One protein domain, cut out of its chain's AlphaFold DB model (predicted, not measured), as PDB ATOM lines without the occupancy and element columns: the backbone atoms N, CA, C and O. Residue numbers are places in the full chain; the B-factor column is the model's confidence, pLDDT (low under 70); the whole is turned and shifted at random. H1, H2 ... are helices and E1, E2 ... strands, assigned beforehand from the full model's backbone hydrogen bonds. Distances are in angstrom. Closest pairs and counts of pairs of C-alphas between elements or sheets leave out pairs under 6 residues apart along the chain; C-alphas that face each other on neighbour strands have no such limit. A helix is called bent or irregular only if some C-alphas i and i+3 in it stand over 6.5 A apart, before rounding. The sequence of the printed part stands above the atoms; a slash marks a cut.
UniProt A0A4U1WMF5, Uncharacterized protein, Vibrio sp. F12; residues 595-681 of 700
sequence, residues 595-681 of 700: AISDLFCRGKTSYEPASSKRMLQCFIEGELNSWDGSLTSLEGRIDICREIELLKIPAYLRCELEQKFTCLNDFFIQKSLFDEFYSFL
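What this domain is: This is residues 595 to 681 of the 700 residues of an uncharacterized protein of Vibrio sp. F12 (UniProt A0A4U1WMF5). Short helices, mostly crossed, make a compact body: H2 lies nearest the middle, and H1 and H4 pack on it at large angles, while H3 lies toward the other end of H2 from H4. The stretch with strand E1 runs from H3 to H4 along one side, the small helices H5 and H6 follow toward one end of the longest axis, and the loops of residues 601 to 611 and 620 to 633 reach toward the other end. The printed part has 87 residues with six named helices and one named strand, in the order H1, H2, H3, E1, H4, H5, H6, and its class is mostly helix. It is compact, with a radius of gyration of the C-alphas of 12.4 A and spans of 36 by 25 by 24 A.

How they stand to each other: H1, residues 595 to 600, touches H2, residues 612 to 619, about perpendicular at 79 degrees; their closest C-alphas, of Phe 600 and Cys 618, are 6.5 A apart. H2 is the hub, touching three other helices. H2 and H3, residues 634 to 642, only just touch, with 3 pairs of C-alphas within 8 A, the closest those of Cys 618 and Arg 637 at 7.7 A; they are about perpendicular at 89 degrees. H1 and H3 are close but not clearly touching, with the C-alphas of Ile 596 and Cys 641 closest at 7.8 A. E1, residues 646 to 648, pairs with no named strand. H4, residues 651 to 660, touches H2 at a steep tilt of 62 degrees, the same way, with the C-alphas of Ser 612 and Leu 653 closest at 4.2 A. H3 and H4 are apart. H5, residues 666 to 669, and H6, residues 673 to 677, only just touch, only at the corner by their link, with 3 pairs of C-alphas within 8 A; those of Phe 667 and Phe 674 are closest at 6.5 A. H6 touches H3, the closest C-alphas being those of Ile 638 and Leu 673 at 6.4 A. Every O i to N i+4 pair is within hydrogen-bond range in H1, H2, H3 and H6, against 3 of 6 in H4; H5 is too short for such a pair.

Where its parts are: H1 begins at C-alpha 595, (253.980, 135.542, 261.126). From first to last C-alpha, H2 measures 10.8 A, H3 12.7 A and H4 14.5 A. H4 is irregular: its C-alphas 653 and 656 are 7.2 A apart. H6 ends at C-alpha 677, (243.295, 128.300, 270.166).

The domain as a whole: The two C-alphas farthest apart, of Lys 604 and Leu 681, are 36.8 A apart. The links H1 to H2 and H2 to H3 are long; within the latter, residues 624 to 625 pair antiparallel with residues 631 to 632. The printed part has no cut, its mean pLDDT is 90.3, and no printed residue is under 70.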
ATOM      1  N   ALA A 595     254.662 135.461 262.411       94.62
ATOM      2  CA  ALA A 595     253.980 135.542 261.126       94.62
ATOM      3  C   ALA A 595     252.706 136.400 261.157       94.62
ATOM      4  O   ALA A 595     252.569 137.280 260.314       94.62
ATOM      5  N   ILE A 596     251.824 136.239 262.151       93.94
ATOM      6  CA  ILE A 596     250.594 137.050 262.265       93.94
ATOM      7  C   ILE A 596     250.904 138.539 262.439       93.94
ATOM      8  O   ILE A 596     250.279 139.391 261.804       93.94
ATOM      9  N   SER A 597     251.911 138.869 263.251       93.19
ATOM     10  CA  SER A 597     252.324 140.262 263.439       93.19
ATOM     11  C   SER A 597     252.879 140.863 262.145       93.19
ATOM     12  O   SER A 597     252.522 141.984 261.783       93.19
ATOM     13  N   ASP A 598     253.683 140.098 261.404       93.19
ATOM     14  CA  ASP A 598     254.242 140.523 260.125       93.19
ATOM     15  C   ASP A 598     253.184 140.642 259.032       93.19
ATOM     16  O   ASP A 598     253.315 141.501 258.160       93.19
ATOM     17  N   LEU A 599     252.169 139.777 259.070       93.75
ATOM     18  CA  LEU A 599     251.108 139.734 258.079       93.75
ATOM     19  C   LEU A 599     250.084 140.844 258.287       93.75
ATOM     20  O   LEU A 599     249.686 141.452 257.306       93.75
ATOM     21  N   PHE A 600     249.661 141.124 259.520       94.12
ATOM     22  CA  PHE A 600     248.458 141.935 259.754       94.12
ATOM     23  C   PHE A 600     248.684 143.203 260.572       94.12
ATOM     24  O   PHE A 600     247.854 144.117 260.538       94.12
ATOM     25  N   CYS A 601     249.793 143.285 261.307       92.62
ATOM     26  CA  CYS A 601     249.985 144.345 262.297       92.62
ATOM     27  C   CYS A 601     250.910 145.461 261.825       92.62
ATOM     28  O   CYS A 601     251.012 146.481 262.504       92.62
ATOM     29  N   ARG A 602     251.565 145.285 260.678       87.69
ATOM     30  CA  ARG A 602     252.465 146.272 260.074       87.69
ATOM     31  C   ARG A 602     251.737 147.094 259.009       87.69
ATOM     32  O   ARG A 602     250.614 146.768 258.624       87.69
ATOM     33  N   GLY A 603     252.342 148.208 258.605       79.69
ATOM     34  CA  GLY A 603     251.778 149.102 257.593       79.69
ATOM     35  C   GLY A 603     252.007 148.599 256.165       79.69
ATOM     36  O   GLY A 603     251.727 147.441 255.870       79.69
ATOM     37  N   LYS A 604     252.475 149.462 255.256       74.62
ATOM     38  CA  LYS A 604     252.555 149.143 253.810       74.62
ATOM     39  C   LYS A 604     253.657 148.145 253.458       74.62
ATOM     40  O   LYS A 604     253.693 147.625 252.348       74.62
ATOM     41  N   THR A 605     254.578 147.899 254.385       78.50
ATOM     42  CA  THR A 605     255.614 146.873 254.261       78.50
ATOM     43  C   THR A 605     255.681 146.037 255.532       78.50
ATOM     44  O   THR A 605     255.408 146.516 256.634       78.50
ATOM     45  N   SER A 606     256.157 144.794 255.417       71.12
ATOM     46  CA  SER A 606     256.400 143.928 256.579       71.12
ATOM     47  C   SER A 606     257.610 144.344 257.436       71.12
ATOM     48  O   SER A 606     258.012 143.589 258.322       71.12
ATOM     49  N   TYR A 607     258.201 145.515 257.184       80.69
ATOM     50  CA  TYR A 607     259.295 146.101 257.969       80.69
ATOM     51  C   TYR A 607     258.865 147.341 258.759       80.69
ATOM     52  O   TYR A 607     259.600 147.790 259.635       80.69
ATOM     53  N   GLU A 608     257.668 147.877 258.503       84.25
ATOM     54  CA  GLU A 608     257.132 148.995 259.280       84.25
ATOM     55  C   GLU A 608     256.826 148.590 260.734       84.25
ATOM     56  O   GLU A 608     256.594 147.401 261.009       84.25
ATOM     57  N   PRO A 609     256.815 149.554 261.677       86.62
ATOM     58  CA  PRO A 609     256.439 149.299 263.063       86.62
ATOM     59  C   PRO A 609     255.075 148.611 263.163       86.62
ATOM     60  O   PRO A 609     254.123 148.977 262.470       86.62
ATOM     61  N   ALA A 610     254.986 147.604 264.029       90.94
ATOM     62  CA  ALA A 610     253.740 146.897 264.273       90.94
ATOM     63  C   ALA A 610     252.834 147.684 265.240       90.94
ATOM     64  O   ALA A 610     253.318 148.381 266.131       90.94
ATOM     65  N   SER A 611     251.516 147.554 265.078       93.81
ATOM     66  CA  SER A 611     250.499 148.245 265.877       93.81
ATOM     67  C   SER A 611     249.717 147.276 266.765       93.81
ATOM     68  O   SER A 611     249.148 146.302 266.271       93.81
ATOM     69  N   SER A 612     249.617 147.583 268.061       95.38
ATOM     70  CA  SER A 612     248.782 146.840 269.016       95.38
ATOM     71  C   SER A 612     247.292 146.896 268.659       95.38
ATOM     72  O   SER A 612     246.585 145.900 268.774       95.38
ATOM     73  N   LYS A 613     246.810 148.024 268.125       95.31
ATOM     74  CA  LYS A 613     245.415 148.166 267.669       95.31
ATOM     75  C   LYS A 613     245.102 147.237 266.504       95.31
ATOM     76  O   LYS A 613     244.053 146.599 266.485       95.31
ATOM     77  N   ARG A 614     246.032 147.124 265.550       94.81
ATOM     78  CA  ARG A 614     245.905 146.163 264.445       94.81
ATOM     79  C   ARG A 614     246.005 144.720 264.933       94.81
ATOM     80  O   ARG A 614     245.322 143.866 264.385       94.81
ATOM     81  N   MET A 615     246.797 144.457 265.974       96.00
ATOM     82  CA  MET A 615     246.838 143.144 266.624       96.00
ATOM     83  C   MET A 615     245.469 142.769 267.199       96.00
ATOM     84  O   MET A 615     244.971 141.685 266.912       96.00
ATOM     85  N   LEU A 616     244.805 143.684 267.913       96.00
ATOM     86  CA  LEU A 616     243.439 143.456 268.383       96.00
ATOM     87  C   LEU A 616     242.466 143.203 267.218       96.00
ATOM     88  O   LEU A 616     241.738 142.215 267.243       96.00
ATOM     89  N   GLN A 617     242.499 144.035 266.171       95.44
ATOM     90  CA  GLN A 617     241.672 143.854 264.966       95.44
ATOM     91  C   GLN A 617     241.910 142.506 264.273       95.44
ATOM     92  O   GLN A 617     240.981 141.918 263.734       95.44
ATOM     93  N   CYS A 618     243.148 142.011 264.290       95.56
ATOM     94  CA  CYS A 618     243.499 140.715 263.721       95.56
ATOM     95  C   CYS A 618     242.837 139.557 264.478       95.56
ATOM     96  O   CYS A 618     242.476 138.552 263.868       95.56
ATOM     97  N   PHE A 619     242.683 139.690 265.795       95.50
ATOM     98  CA  PHE A 619     242.130 138.635 266.636       95.50
ATOM     99  C   PHE A 619     240.609 138.596 266.619       95.50
ATOM    100  O   PHE A 619     240.047 137.519 266.745       95.50
ATOM    101  N   ILE A 620     239.942 139.734 266.462       94.75
ATOM    102  CA  ILE A 620     238.480 139.816 266.527       94.75
ATOM    103  C   ILE A 620     237.826 139.644 265.152       94.75
ATOM    104  O   ILE A 620     238.483 139.695 264.112       94.75
ATOM    105  N   GLU A 621     236.513 139.430 265.147       93.19
ATOM    106  CA  GLU A 621     235.709 139.378 263.926       93.19
ATOM    107  C   GLU A 621     235.798 140.667 263.085       93.19
ATOM    108  O   GLU A 621     235.932 141.775 263.606       93.19
ATOM    109  N   GLY A 622     235.720 140.504 261.762       93.25
ATOM    110  CA  GLY A 622     235.807 141.582 260.779       93.25
ATOM    111  C   GLY A 622     236.838 141.307 259.688       93.25
ATOM    112  O   GLY A 622     237.605 140.339 259.745       93.25
ATOM    113  N   GLU A 623     236.863 142.170 258.679       93.81
ATOM    114  CA  GLU A 623     237.855 142.110 257.607       93.81
ATOM    115  C   GLU A 623     239.085 142.949 257.955       93.81
ATOM    116  O   GLU A 623     238.983 144.032 258.534       93.81
ATOM    117  N   LEU A 624     240.264 142.442 257.599       94.38
ATOM    118  CA  LEU A 624     241.527 143.129 257.825       94.38
ATOM    119  C   LEU A 624     242.452 142.922 256.631       94.38
ATOM    120  O   LEU A 624     242.619 141.803 256.150       94.38
ATOM    121  N   ASN A 625     243.080 144.004 256.182       91.25
ATOM    122  CA  ASN A 625     244.098 143.929 255.143       91.25
ATOM    123  C   ASN A 625     245.398 143.355 255.713       91.25
ATOM    124  O   ASN A 625     245.903 143.846 256.731       91.25
ATOM    125  N   SER A 626     245.972 142.374 255.023       88.06
ATOM    126  CA  SER A 626     247.364 141.974 255.209       88.06
ATOM    127  C   SER A 626     248.328 143.076 254.743       88.06
ATOM    128  O   SER A 626     247.939 144.090 254.161       88.06
ATOM    129  N   TRP A 627     249.615 142.874 255.007       84.62
ATOM    130  CA  TRP A 627     250.720 143.774 254.676       84.62
ATOM    131  C   TRP A 627     250.826 144.083 253.175       84.62
ATOM    132  O   TRP A 627     251.335 145.138 252.812       84.62
ATOM    133  N   ASP A 628     250.357 143.178 252.311       84.88
ATOM    134  CA  ASP A 628     250.324 143.338 250.851       84.88
ATOM    135  C   ASP A 628     249.005 143.944 250.333       84.88
ATOM    136  O   ASP A 628     248.837 144.127 249.131       84.88
ATOM    137  N   GLY A 629     248.083 144.293 251.236       86.25
ATOM    138  CA  GLY A 629     246.785 144.876 250.903       86.25
ATOM    139  C   GLY A 629     245.677 143.860 250.624       86.25
ATOM    140  O   GLY A 629     244.569 144.284 250.302       86.25
ATOM    141  N   SER A 630     245.934 142.556 250.767       89.31
ATOM    142  CA  SER A 630     244.906 141.527 250.579       89.31
ATOM    143  C   SER A 630     243.903 141.526 251.735       89.31
ATOM    144  O   SER A 630     244.258 141.405 252.909       89.31
ATOM    145  N   LEU A 631     242.621 141.652 251.406       93.62
ATOM    146  CA  LEU A 631     241.542 141.652 252.387       93.62
ATOM    147  C   LEU A 631     241.296 140.226 252.894       93.62
ATOM    148  O   LEU A 631     241.029 139.325 252.103       93.62
ATOM    149  N   THR A 632     241.401 140.015 254.207       94.81
ATOM    150  CA  THR A 632     241.271 138.690 254.833       94.81
ATOM    151  C   THR A 632     240.166 138.705 255.889       94.81
ATOM    152  O   THR A 632     240.150 139.578 256.763       94.81
ATOM    153  N   SER A 633     239.251 137.734 255.836       95.94
ATOM    154  CA  SER A 633     238.205 137.519 256.850       95.94
ATOM    155  C   SER A 633     238.767 136.857 258.115       95.94
ATOM    156  O   SER A 633     239.921 136.430 258.134       95.94
ATOM    157  N   LEU A 634     237.966 136.740 259.181       94.81
ATOM    158  CA  LEU A 634     238.382 135.984 260.372       94.81
ATOM    159  C   LEU A 634     238.692 134.515 260.036       94.81
ATOM    160  O   LEU A 634     239.719 134.016 260.476       94.81
ATOM    161  N   GLU A 635     237.872 133.861 259.207       93.31
ATOM    162  CA  GLU A 635     238.110 132.468 258.792       93.31
ATOM    163  C   GLU A 635     239.422 132.329 258.012       93.31
ATOM    164  O   GLU A 635     240.232 131.461 258.311       93.31
ATOM    165  N   GLY A 636     239.708 133.263 257.097       94.25
ATOM    166  CA  GLY A 636     240.989 133.266 256.385       94.25
ATOM    167  C   GLY A 636     242.188 133.463 257.321       94.25
ATOM    168  O   GLY A 636     243.257 132.902 257.091       94.25
ATOM    169  N   ARG A 637     242.025 134.223 258.414       95.00
ATOM    170  CA  ARG A 637     243.059 134.346 259.456       95.00
ATOM    171  C   ARG A 637     243.210 133.055 260.269       95.00
ATOM    172  O   ARG A 637     244.336 132.717 260.622       95.00
ATOM    173  N   ILE A 638     242.122 132.329 260.530       93.00
ATOM    174  CA  ILE A 638     242.154 131.001 261.169       93.00
ATOM    175  C   ILE A 638     242.913 130.007 260.284       93.00
ATOM    176  O   ILE A 638     243.807 129.322 260.780       93.00
ATOM    177  N   ASP A 639     242.638 129.984 258.979       93.25
ATOM    178  CA  ASP A 639     243.340 129.109 258.033       93.25
ATOM    179  C   ASP A 639     244.852 129.361 258.025       93.25
ATOM    180  O   ASP A 639     245.637 128.417 258.088       93.25
ATOM    181  N   ILE A 640     245.277 130.628 258.069       92.69
ATOM    182  CA  ILE A 640     246.699 130.978 258.207       92.69
ATOM    183  C   ILE A 640     247.271 130.466 259.536       92.69
ATOM    184  O   ILE A 640     248.379 129.935 259.565       92.69
ATOM    185  N   CYS A 641     246.540 130.601 260.648       92.25
ATOM    186  CA  CYS A 641     246.992 130.099 261.948       92.25
ATOM    187  C   CYS A 641     247.185 128.576 261.968       92.25
ATOM    188  O   CYS A 641     248.064 128.103 262.685       92.25
ATOM    189  N   ARG A 642     246.439 127.809 261.162       90.19
ATOM    190  CA  ARG A 642     246.618 126.348 261.041       90.19
ATOM    191  C   ARG A 642     247.966 125.964 260.415       90.19
ATOM    192  O   ARG A 642     248.488 124.878 260.690       90.19
ATOM    193  N   GLU A 643     248.571 126.860 259.633       91.12
ATOM    194  CA  GLU A 643     249.918 126.694 259.067       91.12
ATOM    195  C   GLU A 643     251.048 127.079 260.042       91.12
ATOM    196  O   GLU A 643     252.218 126.813 259.766       91.12
ATOM    197  N   ILE A 644     250.722 127.699 261.179       94.44
ATOM    198  CA  ILE A 644     251.687 128.168 262.177       94.44
ATOM    199  C   ILE A 644     251.809 127.128 263.298       94.44
ATOM    200  O   ILE A 644     250.822 126.590 263.789       94.44
ATOM    201  N   GLU A 645     253.037 126.832 263.725       95.19
ATOM    202  CA  GLU A 645     253.304 125.824 264.765       95.19
ATOM    203  C   GLU A 645     253.163 126.384 266.187       95.19
ATOM    204  O   GLU A 645     252.682 125.718 267.106       95.19
ATOM    205  N   LEU A 646     253.556 127.642 266.361       95.38
ATOM    206  CA  LEU A 646     253.412 128.400 267.596       95.38
ATOM    207  C   LEU A 646     253.374 129.893 267.290       95.38
ATOM    208  O   LEU A 646     254.004 130.351 266.341       95.38
ATOM    209  N   LEU A 647     252.666 130.659 268.111       95.81
ATOM    210  CA  LEU A 647     252.538 132.103 267.974       95.81
ATOM    211  C   LEU A 647     253.200 132.817 269.150       95.81
ATOM    212  O   LEU A 647     252.967 132.485 270.313       95.81
ATOM    213  N   LYS A 648     253.978 133.858 268.853       94.31
ATOM    214  CA  LYS A 648     254.560 134.745 269.858       94.31
ATOM    215  C   LYS A 648     254.155 136.181 269.572       94.31
ATOM    216  O   LYS A 648     254.490 136.742 268.533       94.31
ATOM    217  N   ILE A 649     253.477 136.797 270.536       91.62
ATOM    218  CA  ILE A 649     253.088 138.206 270.458       91.62
ATOM    219  C   ILE A 649     253.956 138.997 271.441       91.62
ATOM    220  O   ILE A 649     253.863 138.741 272.641       91.62
ATOM    221  N   PRO A 650     254.804 139.937 270.990       86.50
ATOM    222  CA  PRO A 650     255.569 140.826 271.865       86.50
ATOM    223  C   PRO A 650     254.687 141.603 272.850       86.50
ATOM    224  O   PRO A 650     253.577 141.998 272.504       86.50
ATOM    225  N   ALA A 651     255.198 141.890 274.052       87.62
ATOM    226  CA  ALA A 651     254.424 142.547 275.114       87.62
ATOM    227  C   ALA A 651     253.787 143.876 274.667       87.62
ATOM    228  O   ALA A 651     252.600 144.097 274.884       87.62
ATOM    229  N   TYR A 652     254.536 144.716 273.943       89.12
ATOM    230  CA  TYR A 652     254.024 145.996 273.440       89.12
ATOM    231  C   TYR A 652     252.881 145.855 272.415       89.12
ATOM    232  O   TYR A 652     252.149 146.816 272.195       89.12
ATOM    233  N   LEU A 653     252.715 144.685 271.783       92.50
ATOM    234  CA  LEU A 653     251.596 144.400 270.876       92.50
ATOM    235  C   LEU A 653     250.398 143.768 271.584       92.50
ATOM    236  O   LEU A 653     249.295 143.829 271.045       92.50
ATOM    237  N   ARG A 654     250.593 143.177 272.769       92.31
ATOM    238  CA  ARG A 654     249.515 142.532 273.531       92.31
ATOM    239  C   ARG A 654     248.672 143.504 274.342       92.31
ATOM    240  O   ARG A 654     247.566 143.134 274.702       92.31
ATOM    241  N   CYS A 655     249.138 144.725 274.598       92.62
ATOM    242  CA  CYS A 655     248.459 145.654 275.505       92.62
ATOM    243  C   CYS A 655     246.963 145.862 275.191       92.62
ATOM    244  O   CYS A 655     246.144 145.819 276.100       92.62
ATOM    245  N   GLU A 656     246.586 146.012 273.918       94.94
ATOM    246  CA  GLU A 656     245.179 146.175 273.502       94.94
ATOM    247  C   GLU A 656     244.380 144.863 273.622       94.94
ATOM    248  O   GLU A 656     243.195 144.886 273.943       94.94
ATOM    249  N   LEU A 657     245.020 143.706 273.405       93.81
ATOM    250  CA  LEU A 657     244.399 142.397 273.647       93.81
ATOM    251  C   LEU A 657     244.141 142.195 275.143       93.81
ATOM    252  O   LEU A 657     243.040 141.825 275.525       93.81
ATOM    253  N   GLU A 658     245.128 142.481 275.989       92.88
ATOM    254  CA  GLU A 658     245.043 142.325 277.447       92.88
ATOM    255  C   GLU A 658     244.037 143.308 278.075       92.88
ATOM    256  O   GLU A 658     243.409 142.981 279.076       92.88
ATOM    257  N   GLN A 659     243.821 144.478 277.464       93.12
ATOM    258  CA  GLN A 659     242.753 145.410 277.850       93.12
ATOM    259  C   GLN A 659     241.362 144.954 277.399       93.12
ATOM    260  O   GLN A 659     240.371 145.292 278.043       93.12
ATOM    261  N   LYS A 660     241.272 144.229 276.278       93.25
ATOM    262  CA  LYS A 660     239.998 143.749 275.731       93.25
ATOM    263  C   LYS A 660     239.535 142.439 276.372       93.25
ATOM    264  O   LYS A 660     238.337 142.269 276.572       93.25
ATOM    265  N   PHE A 661     240.468 141.535 276.651       92.00
ATOM    266  CA  PHE A 661     240.222 140.188 277.155       92.00
ATOM    267  C   PHE A 661     240.748 140.062 278.587       92.00
ATOM    268  O   PHE A 661     241.848 139.565 278.838       92.00
ATOM    269  N   THR A 662     239.958 140.571 279.527       89.62
ATOM    270  CA  THR A 662     240.350 140.745 280.933       89.62
ATOM    271  C   THR A 662     239.923 139.580 281.816       89.62
ATOM    272  O   THR A 662     240.568 139.292 282.823       89.62
ATOM    273  N   CYS A 663     238.852 138.885 281.434       88.50
ATOM    274  CA  CYS A 663     238.307 137.747 282.156       88.50
ATOM    275  C   CYS A 663     237.958 136.600 281.206       88.50
ATOM    276  O   CYS A 663     237.920 136.767 279.989       88.50
ATOM    277  N   LEU A 664     237.698 135.414 281.763       86.75
ATOM    278  CA  LEU A 664     237.501 134.193 280.979       86.75
ATOM    279  C   LEU A 664     236.322 134.320 280.002       86.75
ATOM    280  O   LEU A 664     236.392 133.858 278.870       86.75
ATOM    281  N   ASN A 665     235.267 135.003 280.437       87.31
ATOM    282  CA  ASN A 665     234.060 135.235 279.658       87.31
ATOM    283  C   ASN A 665     234.320 136.069 278.388       87.31
ATOM    284  O   ASN A 665     233.702 135.822 277.353       87.31
ATOM    285  N   ASP A 666     235.275 137.007 278.435       89.25
ATOM    286  CA  ASP A 666     235.624 137.845 277.281       89.25
ATOM    287  C   ASP A 666     236.147 136.998 276.109       89.25
ATOM    288  O   ASP A 666     235.887 137.321 274.951       89.25
ATOM    289  N   PHE A 667     236.844 135.892 276.406       87.31
ATOM    290  CA  PHE A 667     237.401 134.983 275.399       87.31
ATOM    291  C   PHE A 667     236.349 134.107 274.709       87.31
ATOM    292  O   PHE A 667     236.661 133.563 273.660       87.31
ATOM    293  N   PHE A 668     235.140 133.969 275.271       82.19
ATOM    294  CA  PHE A 668     234.099 133.072 274.742       82.19
ATOM    295  C   PHE A 668     232.877 133.788 274.174       82.19
ATOM    296  O   PHE A 668     232.183 133.243 273.320       82.19
ATOM    297  N   ILE A 669     232.566 134.996 274.654       85.12
ATOM    298  CA  ILE A 669     231.424 135.761 274.133       85.12
ATOM    299  C   ILE A 669     231.735 136.337 272.753       85.12
ATOM    300  O   ILE A 669     230.853 136.429 271.896       85.12
ATOM    301  N   GLN A 670     232.974 136.778 272.548       82.38
ATOM    302  CA  GLN A 670     233.368 137.439 271.320       82.38
ATOM    303  C   GLN A 670     234.060 136.461 270.381       82.38
ATOM    304  O   GLN A 670     235.153 135.986 270.676       82.38
ATOM    305  N   LYS A 671     233.474 136.289 269.192       89.06
ATOM    306  CA  LYS A 671     234.094 135.504 268.131       89.06
ATOM    307  C   LYS A 671     235.481 136.054 267.789       89.06
ATOM    308  O   LYS A 671     235.628 137.237 267.445       89.06
ATOM    309  N   SER A 672     236.499 135.210 267.908       93.56
ATOM    310  CA  SER A 672     237.898 135.610 267.781       93.56
ATOM    311  C   SER A 672     238.818 134.442 267.411       93.56
ATOM    312  O   SER A 672     238.426 133.281 267.444       93.56
ATOM    313  N   LEU A 673     240.085 134.729 267.099       93.38
ATOM    314  CA  LEU A 673     241.109 133.691 266.913       93.38
ATOM    315  C   LEU A 673     241.327 132.841 268.174       93.38
ATOM    316  O   LEU A 673     241.783 131.704 268.067       93.38
ATOM    317  N   PHE A 674     240.995 133.360 269.362       92.56
ATOM    318  CA  PHE A 674     241.098 132.582 270.595       92.56
ATOM    319  C   PHE A 674     240.111 131.413 270.641       92.56
ATOM    320  O   PHE A 674     240.419 130.433 271.314       92.56
ATOM    321  N   ASP A 675     239.004 131.461 269.890       87.75
ATOM    322  CA  ASP A 675     238.057 130.341 269.796       87.75
ATOM    323  C   ASP A 675     238.742 129.086 269.241       87.75
ATOM    324  O   ASP A 675     238.542 127.983 269.747       87.75
ATOM    325  N   GLU A 676     239.610 129.256 268.238       87.56
ATOM    326  CA  GLU A 676     240.398 128.163 267.663       87.56
ATOM    327  C   GLU A 676     241.455 127.676 268.663       87.56
ATOM    328  O   GLU A 676     241.624 126.474 268.891       87.56
ATOM    329  N   PHE A 677     242.167 128.617 269.292       90.62
ATOM    330  CA  PHE A 677     243.295 128.300 270.166       90.62
ATOM    331  C   PHE A 677     242.837 127.596 271.443       90.62
ATOM    332  O   PHE A 677     243.469 126.628 271.856       90.62
ATOM    333  N   TYR A 678     241.725 128.040 272.030       89.88
ATOM    334  CA  TYR A 678     241.210 127.576 273.316       89.88
ATOM    335  C   TYR A 678     239.942 126.725 273.204       89.88
ATOM    336  O   TYR A 678     239.242 126.524 274.197       89.88
ATOM    337  N   SER A 679     239.674 126.170 272.020       81.44
ATOM    338  CA  SER A 679     238.531 125.288 271.745       81.44
ATOM    339  C   SER A 679     238.387 124.122 272.734       81.44
ATOM    340  O   SER A 679     237.271 123.680 273.001       81.44
ATOM    341  N   PHE A 680     239.482 123.665 273.360       77.31
ATOM    342  CA  PHE A 680     239.462 122.635 274.409       77.31
ATOM    343  C   PHE A 680     238.592 123.002 275.626       77.31
ATOM    344  O   PHE A 680     238.049 122.114 276.280       77.31
ATOM    345  N   LEU A 681     238.409 124.294 275.911       73.81
ATOM    346  CA  LEU A 681     237.578 124.764 277.021       73.81
ATOM    347  C   LEU A 681     236.075 124.671 276.725       73.81
ATOM    348  O   LEU A 681     235.277 124.664 277.660       73.81
TER     349      LEU A 681